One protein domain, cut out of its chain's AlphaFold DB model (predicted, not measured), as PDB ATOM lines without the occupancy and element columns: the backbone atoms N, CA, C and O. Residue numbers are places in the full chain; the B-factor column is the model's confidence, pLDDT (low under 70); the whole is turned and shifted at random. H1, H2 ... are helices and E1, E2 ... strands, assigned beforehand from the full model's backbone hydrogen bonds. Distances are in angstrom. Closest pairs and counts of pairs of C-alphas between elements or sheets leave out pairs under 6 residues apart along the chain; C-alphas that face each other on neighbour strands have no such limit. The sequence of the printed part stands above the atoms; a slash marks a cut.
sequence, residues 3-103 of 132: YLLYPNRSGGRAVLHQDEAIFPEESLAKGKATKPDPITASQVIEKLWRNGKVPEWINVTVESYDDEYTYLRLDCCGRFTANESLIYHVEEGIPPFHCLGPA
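This is residues 3 to 103 of the 132 residues of an uncharacterized protein of Bacteroidetes bacterium (UniProt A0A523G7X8). Little regular structure is here: a small twisted sheet has one short helix, H1, over E1 and E3, and long loops make up most of the rest. The 101 printed residues hold E1, H1, E2, E3 and E4 in that order, 30 residues in named elements, class mixed. The mixed sheet runs E1 E3 E2 E4. The whole is compact, radius of gyration of the C-alphas 13.6 A, spanning 46 by 32 by 24 A.

Start at E1, residues 3 to 6, parallel to E3, residues 70 to 76; N 4 and O 72 are 2.8 A apart. H1, residues 41 to 48, is on the sheet at a height of 9.6 A; its closest C-alpha pair with E1 is Tyr 3 and Ala 41, 7.0 A. In H1 every O i to N i+4 pair is within hydrogen-bond range. E2, residues 58 to 65, forms an antiparallel hairpin with E3; N 59 and O 75 are 2.9 A apart. E4, residues 97 to 99, is parallel to E2; N 60 and O 98 are 2.8 A apart.

Find C-alpha 3 at (127.850, 156.221, 163.830), where E1 begins. E2 spans 20.1 A, E3 18.8 A, H1 10.4 A. E4 ends at C-alpha 99, (134.316, 144.428, 167.976).

The printed part has no cut. Links E1 to H1 and E3 to E4 are long. Residues 11 to 14 have pLDDT under 70.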
ATOM      1  N   TYR A   3     127.025 156.361 162.632       97.88
ATOM      2  CA  TYR A   3     127.850 156.221 163.830       97.88
ATOM      3  C   TYR A   3     127.416 157.164 164.950       97.88
ATOM      4  O   TYR A   3     127.093 158.331 164.735       97.88
ATOM      5  N   LEU A   4     127.460 156.653 166.176       96.75
ATOM      6  CA  LEU A   4     127.262 157.400 167.407       96.75
ATOM      7  C   LEU A   4     128.592 157.419 168.158       96.75
ATOM      8  O   LEU A   4     129.025 156.400 168.701       96.75
ATOM      9  N   LEU A   5     129.253 158.573 168.160       96.62
ATOM     10  CA  LEU A   5     130.587 158.724 168.725       96.62
ATOM     11  C   LEU A   5     130.508 159.115 170.203       96.62
ATOM     12  O   LEU A   5     129.923 160.145 170.543       96.62
ATOM     13  N   TYR A   6     131.137 158.316 171.062       95.50
ATOM     14  CA  TYR A   6     131.262 158.539 172.502       95.50
ATOM     15  C   TYR A   6     132.749 158.724 172.846       95.50
ATOM     16  O   TYR A   6     133.451 157.735 173.068       95.50
ATOM     17  N   PRO A   7     133.267 159.966 172.875       92.62
ATOM     18  CA  PRO A   7     134.667 160.225 173.195       92.62
ATOM     19  C   PRO A   7     134.950 160.099 174.698       92.62
ATOM     20  O   PRO A   7     134.042 160.128 175.532       92.62
ATOM     21  N   ASN A   8     136.237 160.038 175.050       90.75
ATOM     22  CA  ASN A   8     136.724 160.138 176.431       90.75
ATOM     23  C   ASN A   8     136.176 159.048 177.369       90.75
ATOM     24  O   ASN A   8     135.808 159.319 178.515       90.75
ATOM     25  N   ARG A   9     136.129 157.800 176.889       91.06
ATOM     26  CA  ARG A   9     135.617 156.636 177.638       91.06
ATOM     27  C   ARG A   9     136.684 155.887 178.439       91.06
ATOM     28  O   ARG A   9     136.369 154.895 179.088       91.06
ATOM     29  N   SER A  10     137.920 156.379 178.445       82.00
ATOM     30  CA  SER A  10     139.026 155.846 179.249       82.00
ATOM     31  C   SER A  10     138.924 156.218 180.730       82.00
ATOM     32  O   SER A  10     138.642 157.366 181.076       82.00
ATOM     33  N   GLY A  11     139.232 155.256 181.604       64.12
ATOM     34  CA  GLY A  11     139.476 155.490 183.030       64.12
ATOM     35  C   GLY A  11     140.780 156.265 183.268       64.12
ATOM     36  O   GLY A  11     141.755 156.106 182.534       64.12
ATOM     37  N   GLY A  12     140.786 157.140 184.277       61.09
ATOM     38  CA  GLY A  12     141.846 158.117 184.531       61.09
ATOM     39  C   GLY A  12     143.186 157.527 184.972       61.09
ATOM     40  O   GLY A  12     143.396 157.278 186.155       61.09
ATOM     41  N   ARG A  13     144.147 157.437 184.048       63.59
ATOM     42  CA  ARG A  13     145.561 157.612 184.415       63.59
ATOM     43  C   ARG A  13     145.854 159.113 184.534       63.59
ATOM     44  O   ARG A  13     145.436 159.895 183.685       63.59
ATOM     45  N   ALA A  14     146.570 159.524 185.576       66.69
ATOM     46  CA  ALA A  14     146.943 160.931 185.756       66.69
ATOM     47  C   ALA A  14     148.083 161.367 184.817       66.69
ATOM     48  O   ALA A  14     148.173 162.537 184.466       66.69
ATOM     49  N   VAL A  15     148.931 160.425 184.395       83.69
ATOM     50  CA  VAL A  15     150.135 160.696 183.600       83.69
ATOM     51  C   VAL A  15     149.952 160.165 182.180       83.69
ATOM     52  O   VAL A  15     149.377 159.089 181.986       83.69
ATOM     53  N   LEU A  16     150.390 160.952 181.199       86.56
ATOM     54  CA  LEU A  16     150.441 160.577 179.787       86.56
ATOM     55  C   LEU A  16     151.793 159.929 179.468       86.56
ATOM     56  O   LEU A  16     152.822 160.353 179.998       86.56
ATOM     57  N   HIS A  17     151.799 158.929 178.593       87.88
ATOM     58  CA  HIS A  17     153.030 158.525 177.916       87.88
ATOM     59  C   HIS A  17     153.513 159.655 176.984       87.88
ATOM     60  O   HIS A  17     152.721 160.489 176.557       87.88
ATOM     61  N   GLN A  18     154.805 159.692 176.641       91.31
ATOM     62  CA  GLN A  18     155.418 160.810 175.901       91.31
ATOM     63  C   GLN A  18     154.724 161.146 174.566       91.31
ATOM     64  O   GLN A  18     154.678 162.310 174.182       91.31
ATOM     65  N   ASP A  19     154.206 160.138 173.861       94.31
ATOM     66  CA  ASP A  19     153.501 160.318 172.583       94.31
ATOM     67  C   ASP A  19     151.974 160.487 172.734       94.31
ATOM     68  O   ASP A  19     151.287 160.850 171.774       94.31
ATOM     69  N   GLU A  20     151.434 160.231 173.927       94.50
ATOM     70  CA  GLU A  20     150.006 160.381 174.187       94.50
ATOM     71  C   GLU A  20     149.620 161.863 174.240       94.50
ATOM     72  O   GLU A  20     150.291 162.697 174.850       94.50
ATOM     73  N   ALA A  21     148.474 162.180 173.648       93.75
ATOM     74  CA  ALA A  21     147.849 163.489 173.705       93.75
ATOM     75  C   ALA A  21     146.377 163.369 174.110       93.75
ATOM     76  O   ALA A  21     145.710 162.364 173.848       93.75
ATOM     77  N   ILE A  22     145.860 164.433 174.721       92.69
ATOM     78  CA  ILE A  22     144.428 164.645 174.926       92.69
ATOM     79  C   ILE A  22     144.011 165.897 174.163       92.69
ATOM     80  O   ILE A  22     144.784 166.845 174.052       92.69
ATOM     81  N   PHE A  23     142.767 165.926 173.693       90.94
ATOM     82  CA  PHE A  23     142.230 167.051 172.923       90.94
ATOM     83  C   PHE A  23     140.900 167.535 173.521       90.94
ATOM     84  O   PHE A  23     139.841 167.247 172.955       90.94
ATOM     85  N   PRO A  24     140.897 168.198 174.693       87.31
ATOM     86  CA  PRO A  24     139.663 168.576 175.384       87.31
ATOM     87  C   PRO A  24     138.795 169.557 174.589       87.31
ATOM     88  O   PRO A  24     137.579 169.400 174.579       87.31
ATOM     89  N   GLU A  25     139.413 170.521 173.901       86.75
ATOM     90  CA  GLU A  25     138.719 171.569 173.133       86.75
ATOM     91  C   GLU A  25     138.067 171.030 171.850       86.75
ATOM     92  O   GLU A  25     137.009 171.496 171.442       86.75
ATOM     93  N   GLU A  26     138.657 169.996 171.247       84.75
ATOM     94  CA  GLU A  26     138.136 169.320 170.046       84.75
ATOM     95  C   GLU A  26     137.228 168.124 170.388       84.75
ATOM     96  O   GLU A  26     136.685 167.435 169.515       84.75
ATOM     97  N   SER A  27     137.097 167.809 171.675       84.81
ATOM     98  CA  SER A  27     136.249 166.725 172.157       84.81
ATOM     99  C   SER A  27     134.855 167.221 172.498       84.81
ATOM    100  O   SER A  27     134.647 168.354 172.923       84.81
ATOM    101  N   LEU A  28     133.881 166.317 172.404       85.44
ATOM    102  CA  LEU A  28     132.599 166.557 173.053       85.44
ATOM    103  C   LEU A  28     132.813 166.650 174.568       85.44
ATOM    104  O   LEU A  28     133.667 165.955 175.131       85.44
ATOM    105  N   ALA A  29     132.002 167.483 175.223       82.00
ATOM    106  CA  ALA A  29     132.012 167.596 176.675       82.00
ATOM    107  C   ALA A  29     131.872 166.213 177.335       82.00
ATOM    108  O   ALA A  29     131.221 165.312 176.802       82.00
ATOM    109  N   LYS A  30     132.480 166.030 178.509       77.81
ATOM    110  CA  LYS A  30     132.506 164.733 179.200       77.81
ATOM    111  C   LYS A  30     131.095 164.148 179.343       77.81
ATOM    112  O   LYS A  30     130.185 164.809 179.836       77.81
ATOM    113  N   GLY A  31     130.925 162.895 178.919       77.38
ATOM    114  CA  GLY A  31     129.637 162.194 178.949       77.38
ATOM    115  C   GLY A  31     128.669 162.572 177.823       77.38
ATOM    116  O   GLY A  31     127.584 161.999 177.752       77.38
ATOM    117  N   LYS A  32     129.041 163.500 176.933       86.94
ATOM    118  CA  LYS A  32     128.312 163.765 175.692       86.94
ATOM    119  C   LYS A  32     128.763 162.818 174.589       86.94
ATOM    120  O   LYS A  32     129.886 162.322 174.577       86.94
ATOM    121  N   ALA A  33     127.844 162.591 173.667       91.62
ATOM    122  CA  ALA A  33     128.023 161.802 172.465       91.62
ATOM    123  C   ALA A  33     127.383 162.553 171.301       91.62
ATOM    124  O   ALA A  33     126.683 163.541 171.527       91.62
ATOM    125  N   THR A  34     127.584 162.080 170.075       92.25
ATOM    126  CA  THR A  34     126.861 162.650 168.931       92.25
ATOM    127  C   THR A  34     125.370 162.318 168.970       92.25
ATOM    128  O   THR A  34     124.593 163.046 168.385       92.25
ATOM    129  N   LYS A  35     124.936 161.301 169.730       87.44
ATOM    130  CA  LYS A  35     123.511 160.993 169.949       87.44
ATOM    131  C   LYS A  35     122.748 162.228 170.482       87.44
ATOM    132  O   LYS A  35     123.186 162.785 171.493       87.44
ATOM    133  N   PRO A  36     121.589 162.602 169.902       85.94
ATOM    134  CA  PRO A  36     120.777 161.858 168.929       85.94
ATOM    135  C   PRO A  36     121.146 162.055 167.449       85.94
ATOM    136  O   PRO A  36     120.484 161.454 166.616       85.94
ATOM    137  N   ASP A  37     122.182 162.828 167.132       93.81
ATOM    138  CA  ASP A  37     122.606 163.191 165.776       93.81
ATOM    139  C   ASP A  37     123.703 162.231 165.258       93.81
ATOM    140  O   ASP A  37     124.898 162.423 165.522       93.81
ATOM    141  N   PRO A  38     123.343 161.136 164.565       96.00
ATOM    142  CA  PRO A  38     124.318 160.228 163.973       96.00
ATOM    143  C   PRO A  38     125.235 160.932 162.967       96.00
ATOM    144  O   PRO A  38     124.841 161.886 162.300       96.00
ATOM    145  N   ILE A  39     126.458 160.421 162.834       97.62
ATOM    146  CA  ILE A  39     127.462 160.946 161.907       97.62
ATOM    147  C   ILE A  39     127.949 159.878 160.931       97.62
ATOM    148  O   ILE A  39     127.934 158.682 161.225       97.62
ATOM    149  N   THR A  40     128.433 160.329 159.778       97.69
ATOM    150  CA  THR A  40     129.016 159.481 158.731       97.69
ATOM    151  C   THR A  40     130.416 158.983 159.102       97.69
ATOM    152  O   THR A  40     131.078 159.537 159.981       97.69
ATOM    153  N   ALA A  41     130.917 157.975 158.381       97.06
ATOM    154  CA  ALA A  41     132.288 157.487 158.552       97.06
ATOM    155  C   ALA A  41     133.341 158.590 158.330       97.06
ATOM    156  O   ALA A  41     134.281 158.702 159.113       97.06
ATOM    157  N   SER A  42     133.168 159.446 157.316       97.75
ATOM    158  CA  SER A  42     134.081 160.568 157.047       97.75
ATOM    159  C   SER A  42     134.143 161.538 158.226       97.75
ATOM    160  O   SER A  42     135.229 161.893 158.673       97.75
ATOM    161  N   GLN A  43     132.992 161.874 158.811       97.19
ATOM    162  CA  GLN A  43     132.932 162.724 160.003       97.19
ATOM    163  C   GLN A  43     133.531 162.045 161.244       97.19
ATOM    164  O   GLN A  43     134.081 162.727 162.105       97.19
ATOM    165  N   VAL A  44     133.438 160.713 161.368       97.00
ATOM    166  CA  VAL A  44     134.148 159.969 162.424       97.00
ATOM    167  C   VAL A  44     135.657 160.125 162.250       97.00
ATOM    168  O   VAL A  44     136.337 160.442 163.223       97.00
ATOM    169  N   ILE A  45     136.173 159.947 161.031       96.06
ATOM    170  CA  ILE A  45     137.605 160.079 160.729       96.06
ATOM    171  C   ILE A  45     138.086 161.495 161.050       96.06
ATOM    172  O   ILE A  45     139.042 161.640 161.803       96.06
ATOM    173  N   GLU A  46     137.388 162.529 160.577       95.25
ATOM    174  CA  GLU A  46     137.703 163.933 160.891       95.25
ATOM    175  C   GLU A  46     137.740 164.200 162.400       95.25
ATOM    176  O   GLU A  46     138.557 164.975 162.889       95.25
ATOM    177  N   LYS A  47     136.855 163.548 163.165       94.94
ATOM    178  CA  LYS A  47     136.786 163.719 164.618       94.94
ATOM    179  C   LYS A  47     137.815 162.901 165.379       94.94
ATOM    180  O   LYS A  47     138.114 163.296 166.502       94.94
ATOM    181  N   LEU A  48     138.290 161.772 164.862       96.06
ATOM    182  CA  LEU A  48     139.185 160.861 165.584       96.06
ATOM    183  C   LEU A  48     140.640 160.935 165.119       96.06
ATOM    184  O   LEU A  48     141.532 160.576 165.879       96.06
ATOM    185  N   TRP A  49     140.900 161.425 163.915       95.81
ATOM    186  CA  TRP A  49     142.251 161.653 163.436       95.81
ATOM    187  C   TRP A  49     142.669 163.088 163.754       95.81
ATOM    188  O   TRP A  49     142.292 164.025 163.054       95.81
ATOM    189  N   ARG A  50     143.457 163.276 164.814       94.88
ATOM    190  CA  ARG A  50     143.824 164.609 165.316       94.88
ATOM    191  C   ARG A  50     145.324 164.753 165.381       94.88
ATOM    192  O   ARG A  50     145.988 163.977 166.059       94.88
ATOM    193  N   ASN A  51     145.859 165.752 164.684       94.81
ATOM    194  CA  ASN A  51     147.291 166.056 164.688       94.81
ATOM    195  C   ASN A  51     148.183 164.811 164.442       94.81
ATOM    196  O   ASN A  51     149.153 164.571 165.157       94.81
ATOM    197  N   GLY A  52     147.796 163.966 163.477       95.56
ATOM    198  CA  GLY A  52     148.510 162.722 163.153       95.56
ATOM    199  C   GLY A  52     148.345 161.580 164.165       95.56
ATOM    200  O   GLY A  52     149.066 160.595 164.069       95.56
ATOM    201  N   LYS A  53     147.428 161.703 165.131       97.31
ATOM    202  CA  LYS A  53     147.180 160.724 166.195       97.31
ATOM    203  C   LYS A  53     145.753 160.187 166.148       97.31
ATOM    204  O   LYS A  53     144.829 160.894 165.742       97.31
ATOM    205  N   VAL A  54     145.578 158.958 166.624       97.00
ATOM    206  CA  VAL A  54     144.287 158.255 166.719       97.00
ATOM    207  C   VAL A  54     144.053 157.761 168.149       97.00
ATOM    208  O   VAL A  54     145.027 157.647 168.896       97.00
ATOM    209  N   PRO A  55     142.806 157.467 168.564       97.00
ATOM    210  CA  PRO A  55     142.547 156.881 169.873       97.00
ATOM    211  C   PRO A  55     143.310 155.568 170.069       97.00
ATOM    212  O   PRO A  55     143.366 154.752 169.155       97.00
ATOM    213  N   GLU A  56     143.820 155.328 171.277       96.75
ATOM    214  CA  GLU A  56     144.506 154.065 171.612       96.75
ATOM    215  C   GLU A  56     143.616 152.824 171.437       96.75
ATOM    216  O   GLU A  56     144.112 151.747 171.127       96.75
ATOM    217  N   TRP A  57     142.307 152.970 171.648       96.75
ATOM    218  CA  TRP A  57     141.306 151.921 171.453       96.75
ATOM    219  C   TRP A  57     139.953 152.518 171.061       96.75
ATOM    220  O   TRP A  57     139.598 153.634 171.471       96.75
ATOM    221  N   ILE A  58     139.182 151.749 170.293       97.56
ATOM    222  CA  ILE A  58     137.807 152.043 169.886       97.56
ATOM    223  C   ILE A  58     136.974 150.769 170.035       97.56
ATOM    224  O   ILE A  58     137.104 149.827 169.259       97.56
ATOM    225  N   ASN A  59     136.061 150.765 170.999       97.00
ATOM    226  CA  ASN A  59     135.085 149.694 171.151       97.00
ATOM    227  C   ASN A  59     133.897 149.936 170.215       97.00
ATOM    228  O   ASN A  59     133.278 151.004 170.255       97.00
ATOM    229  N   VAL A  60     133.564 148.929 169.407       96.19
ATOM    230  CA  VAL A  60     132.500 148.973 168.400       96.19
ATOM    231  C   VAL A  60     131.369 148.028 168.789       96.19
ATOM    232  O   VAL A  60     131.568 146.819 168.929       96.19
ATOM    233  N   THR A  61     130.164 148.581 168.897       94.69
ATOM    234  CA  THR A  61     128.951 147.842 169.270       94.69
ATOM    235  C   THR A  61     127.785 148.258 168.381       94.69
ATOM    236  O   THR A  61     127.625 149.437 168.063       94.69
ATOM    237  N   VAL A  62     126.923 147.309 168.011       93.38
ATOM    238  CA  VAL A  62     125.625 147.634 167.402       93.38
ATOM    239  C   VAL A  62     124.704 148.178 168.498       93.38
ATOM    240  O   VAL A  62     124.379 147.461 169.442       93.38
ATOM    241  N   GLU A  63     124.304 149.446 168.391       91.00
ATOM    242  CA  GLU A  63     123.446 150.122 169.381       91.00
ATOM    243  C   GLU A  63     121.965 150.024 168.999       91.00
ATOM    244  O   GLU A  63     121.103 149.786 169.849       91.00
ATOM    245  N   SER A  64     121.658 150.239 167.719       92.06
ATOM    246  CA  SER A  64     120.298 150.202 167.181       92.06
ATOM    247  C   SER A  64     120.289 150.071 165.664       92.06
ATOM    248  O   SER A  64     121.327 150.143 165.008       92.06
ATOM    249  N   TYR A  65     119.100 149.918 165.104       93.38
ATOM    250  CA  TYR A  65     118.813 150.025 163.683       93.38
ATOM    251  C   TYR A  65     117.405 150.596 163.467       93.38
ATOM    252  O   TYR A  65     116.530 150.463 164.324       93.38
ATOM    253  N   ASP A  66     117.178 151.208 162.323       92.38
ATOM    254  CA  ASP A  66     115.842 151.470 161.796       92.38
ATOM    255  C   ASP A  66     115.766 150.955 160.353       92.38
ATOM    256  O   ASP A  66     116.620 150.171 159.923       92.38
ATOM    257  N   ASP A  67     114.732 151.367 159.625       93.94
ATOM    258  CA  ASP A  67     114.502 150.949 158.243       93.94
ATOM    259  C   ASP A  67     115.571 151.476 157.266       93.94
ATOM    260  O   ASP A  67     115.695 150.960 156.155       93.94
ATOM    261  N   GLU A  68     116.360 152.480 157.661       95.62
ATOM    262  CA  GLU A  68     117.339 153.146 156.800       95.62
ATOM    263  C   GLU A  68     118.787 152.805 157.191       95.62
ATOM    264  O   GLU A  68     119.641 152.550 156.332       95.62
ATOM    265  N   TYR A  69     119.090 152.761 158.490       96.12
ATOM    266  CA  TYR A  69     120.453 152.627 158.989       96.12
ATOM    267  C   TYR A  69     120.592 151.649 160.153       96.12
ATOM    268  O   TYR A  69     119.836 151.638 161.117       96.12
ATOM    269  N   THR A  70     121.697 150.900 160.138       94.19
ATOM    270  CA  THR A  70     122.310 150.365 161.360       94.19
ATOM    271  C   THR A  70     123.175 151.442 162.012       94.19
ATOM    272  O   THR A  70     124.032 152.032 161.343       94.19
ATOM    273  N   TYR A  71     122.980 151.650 163.313       95.44
ATOM    274  CA  TYR A  71     123.712 152.607 164.135       95.44
ATOM    275  C   TYR A  71     124.768 151.895 164.976       95.44
ATOM    276  O   TYR A  71     124.457 151.097 165.867       95.44
ATOM    277  N   LEU A  72     126.030 152.214 164.702       95.94
ATOM    278  CA  LEU A  72     127.170 151.705 165.449       95.94
ATOM    279  C   LEU A  72     127.572 152.706 166.525       95.94
ATOM    280  O   LEU A  72     127.819 153.879 166.246       95.94
ATOM    281  N   ARG A  73     127.674 152.237 167.763       95.50
ATOM    282  CA  ARG A  73     128.259 152.997 168.859       95.50
ATOM    283  C   ARG A  73     129.766 152.788 168.876       95.50
ATOM    284  O   ARG A  73     130.232 151.651 168.883       95.50
ATOM    285  N   LEU A  74     130.492 153.902 168.922       96.94
ATOM    286  CA  LEU A  74     131.945 153.952 169.038       96.94
ATOM    287  C   LEU A  74     132.321 154.547 170.398       96.94
ATOM    288  O   LEU A  74     132.300 155.767 170.572       96.94
ATOM    289  N   ASP A  75     132.652 153.698 171.368       96.00
ATOM    290  CA  ASP A  75     133.261 154.146 172.623       96.00
ATOM    291  C   ASP A  75     134.768 154.297 172.404       96.00
ATOM    292  O   ASP A  75     135.456 153.319 172.130       96.00
ATOM    293  N   CYS A  76     135.275 155.523 172.506       95.75
ATOM    294  CA  CYS A  76     136.657 155.841 172.146       95.75
ATOM    295  C   CYS A  76     137.496 156.195 173.372       95.75
ATOM    296  O   CYS A  76     137.029 156.900 174.283       95.75
ATOM    297  N   CYS A  77     138.764 155.781 173.356       94.31
ATOM    298  CA  CYS A  77     139.760 156.282 174.296       94.31
ATOM    299  C   CYS A  77     139.830 157.819 174.243       94.31
ATOM    300  O   CYS A  77     139.664 158.428 173.186       94.31
ATOM    301  N   GLY A  78     140.060 158.463 175.391       92.81
ATOM    302  CA  GLY A  78     140.327 159.907 175.436       92.81
ATOM    303  C   GLY A  78     141.777 160.273 175.116       92.81
ATOM    304  O   GLY A  78     142.099 161.455 175.023       92.81
ATOM    305  N   ARG A  79     142.644 159.266 174.984       93.88
ATOM    306  CA  ARG A  79     144.063 159.409 174.671       93.88
ATOM    307  C   ARG A  79     144.311 159.032 173.234       93.88
ATOM    308  O   ARG A  79     143.772 158.036 172.748       93.88
ATOM    309  N   PHE A  80     145.135 159.842 172.601       96.00
ATOM    310  CA  PHE A  80     145.481 159.721 171.207       96.00
ATOM    311  C   PHE A  80     146.981 159.542 171.078       96.00
ATOM    312  O   PHE A  80     147.745 160.215 171.765       96.00
ATOM    313  N   THR A  81     147.406 158.682 170.169       96.38
ATOM    314  CA  THR A  81     148.816 158.384 169.936       96.38
ATOM    315  C   THR A  81     149.064 158.135 168.449       96.38
ATOM    316  O   THR A  81     148.147 157.815 167.695       96.38
ATOM    317  N   ALA A  82     150.304 158.352 168.023       96.50
ATOM    318  CA  ALA A  82     150.855 157.870 166.761       96.50
ATOM    319  C   ALA A  82     151.823 156.693 166.990       96.50
ATOM    320  O   ALA A  82     152.302 156.091 166.036       96.50
ATOM    321  N   ASN A  83     152.139 156.373 168.249       96.06
ATOM    322  CA  ASN A  83     152.975 155.243 168.601       96.06
ATOM    323  C   ASN A  83     152.149 153.952 168.583       96.06
ATOM    324  O   ASN A  83     151.353 153.696 169.486       96.06
ATOM    325  N   GLU A  84     152.399 153.110 167.585       93.44
ATOM    326  CA  GLU A  84     151.734 151.814 167.421       93.44
ATOM    327  C   GLU A  84     151.882 150.900 168.645       93.44
ATOM    328  O   GLU A  84     150.978 150.122 168.931       93.44
ATOM    329  N   SER A  85     152.959 151.032 169.433       94.25
ATOM    330  CA  SER A  85     153.148 150.221 170.645       94.25
ATOM    331  C   SER A  85     152.167 150.555 171.775       94.25
ATOM    332  O   SER A  85     152.136 149.847 172.780       94.25
ATOM    333  N   LEU A  86     151.448 151.675 171.671       94.56
ATOM    334  CA  LEU A  86     150.420 152.107 172.622       94.56
ATOM    335  C   LEU A  86     149.002 151.817 172.116       94.56
ATOM    336  O   LEU A  86     148.042 151.970 172.872       94.56
ATOM    337  N   ILE A  87     148.863 151.420 170.850       95.75
ATOM    338  CA  ILE A  87     147.577 151.068 170.266       95.75
ATOM    339  C   ILE A  87     147.170 149.677 170.765       95.75
ATOM    340  O   ILE A  87     147.971 148.747 170.803       95.75
ATOM    341  N   TYR A  88     145.915 149.544 171.180       95.06
ATOM    342  CA  TYR A  88     145.331 148.294 171.655       95.06
ATOM    343  C   TYR A  88     144.773 147.475 170.483       95.06
ATOM    344  O   TYR A  88     144.558 147.999 169.388       95.06
ATOM    345  N   HIS A  89     144.473 146.198 170.745       94.06
ATOM    346  CA  HIS A  89     143.818 145.284 169.797       94.06
ATOM    347  C   HIS A  89     144.619 145.060 168.505       94.06
ATOM    348  O   HIS A  89     144.065 144.713 167.462       94.06
ATOM    349  N   VAL A  90     145.940 145.249 168.556       93.25
ATOM    350  CA  VAL A  90     146.838 145.041 167.409       93.25
ATOM    351  C   VAL A  90     146.786 143.585 166.947       93.25
ATOM    352  O   VAL A  90     146.791 143.301 165.751       93.25
ATOM    353  N   GLU A  91     146.646 142.659 167.890       93.00
ATOM    354  CA  GLU A  91     146.489 141.226 167.662       93.00
ATOM    355  C   GLU A  91     145.162 140.837 166.988       93.00
ATOM    356  O   GLU A  91     145.063 139.742 166.438       93.00
ATOM    357  N   GLU A  92     144.158 141.720 166.988       93.50
ATOM    358  CA  GLU A  92     142.857 141.487 166.340       93.50
ATOM    359  C   GLU A  92     142.879 141.836 164.838       93.50
ATOM    360  O   GLU A  92     141.904 141.602 164.125       93.50
ATOM    361  N   GLY A  93     143.997 142.375 164.333       90.56
ATOM    362  CA  GLY A  93     144.237 142.641 162.909       90.56
ATOM    363  C   GLY A  93     143.612 143.931 162.369       90.56
ATOM    364  O   GLY A  93     143.907 144.322 161.241       90.56
ATOM    365  N   ILE A  94     142.791 144.614 163.170       93.19
ATOM    366  CA  ILE A  94     142.171 145.905 162.837       93.19
ATOM    367  C   ILE A  94     142.334 146.940 163.970       93.19
ATOM    368  O   ILE A  94     141.345 147.525 164.406       93.19
ATOM    369  N   PRO A  95     143.551 147.211 164.479       93.75
ATOM    370  CA  PRO A  95     143.746 148.247 165.491       93.75
ATOM    371  C   PRO A  95     143.309 149.639 164.983       93.75
ATOM    372  O   PRO A  95     143.442 149.927 163.790       93.75
ATOM    373  N   PRO A  96     142.802 150.534 165.854       96.06
ATOM    374  CA  PRO A  96     142.602 150.379 167.301       96.06
ATOM    375  C   PRO A  96     141.242 149.740 167.674       96.06
ATOM    376  O   PRO A  96     140.734 149.971 168.774       96.06
ATOM    377  N   PHE A  97     140.579 149.027 166.758       97.06
ATOM    378  CA  PHE A  97     139.186 148.611 166.917       97.06
ATOM    379  C   PHE A  97     139.031 147.274 167.648       97.06
ATOM    380  O   PHE A  97     139.701 146.300 167.323       97.06
ATOM    381  N   HIS A  98     138.055 147.223 168.555       96.06
ATOM    382  CA  HIS A  98     137.578 146.005 169.203       96.06
ATOM    383  C   HIS A  98     136.078 145.821 168.979       96.06
ATOM    384  O   HIS A  98     135.256 146.647 169.394       96.06
ATOM    385  N   CYS A  99     135.704 144.730 168.317       94.19
ATOM    386  CA  CYS A  99     134.316 144.428 167.976       94.19
ATOM    387  C   CYS A  99     133.636 143.642 169.107       94.19
ATOM    388  O   CYS A  99     133.721 142.417 169.163       94.19
ATOM    389  N   LEU A 100     132.904 144.338 169.981       89.44
ATOM    390  CA  LEU A 100     132.237 143.733 171.144       89.44
ATOM    391  C   LEU A 100     130.928 143.004 170.803       89.44
ATOM    392  O   LEU A 100     130.402 142.253 171.626       89.44
ATOM    393  N   GLY A 101     130.391 143.222 169.600       82.50
ATOM    394  CA  GLY A 101     129.063 142.740 169.223       82.50
ATOM    395  C   GLY A 101     127.937 143.425 170.019       82.50
ATOM    396  O   GLY A 101     128.189 144.314 170.832       82.50
ATOM    397  N   PRO A 102     126.664 143.082 169.759       84.62
ATOM    398  CA  PRO A 102     125.527 143.618 170.507       84.62
ATOM    399  C   PRO A 102     125.507 143.139 171.966       84.62
ATOM    400  O   PRO A 102     126.024 142.078 172.312       84.62
ATOM    401  N   ALA A 103     124.821 143.892 172.825       83.75
ATOM    402  CA  ALA A 103     124.599 143.483 174.204       83.75
ATOM    403  C   ALA A 103     123.760 142.192 174.277       83.75
ATOM    404  O   ALA A 103     122.583 142.184 173.912       83.75
TER     405      ALA A 103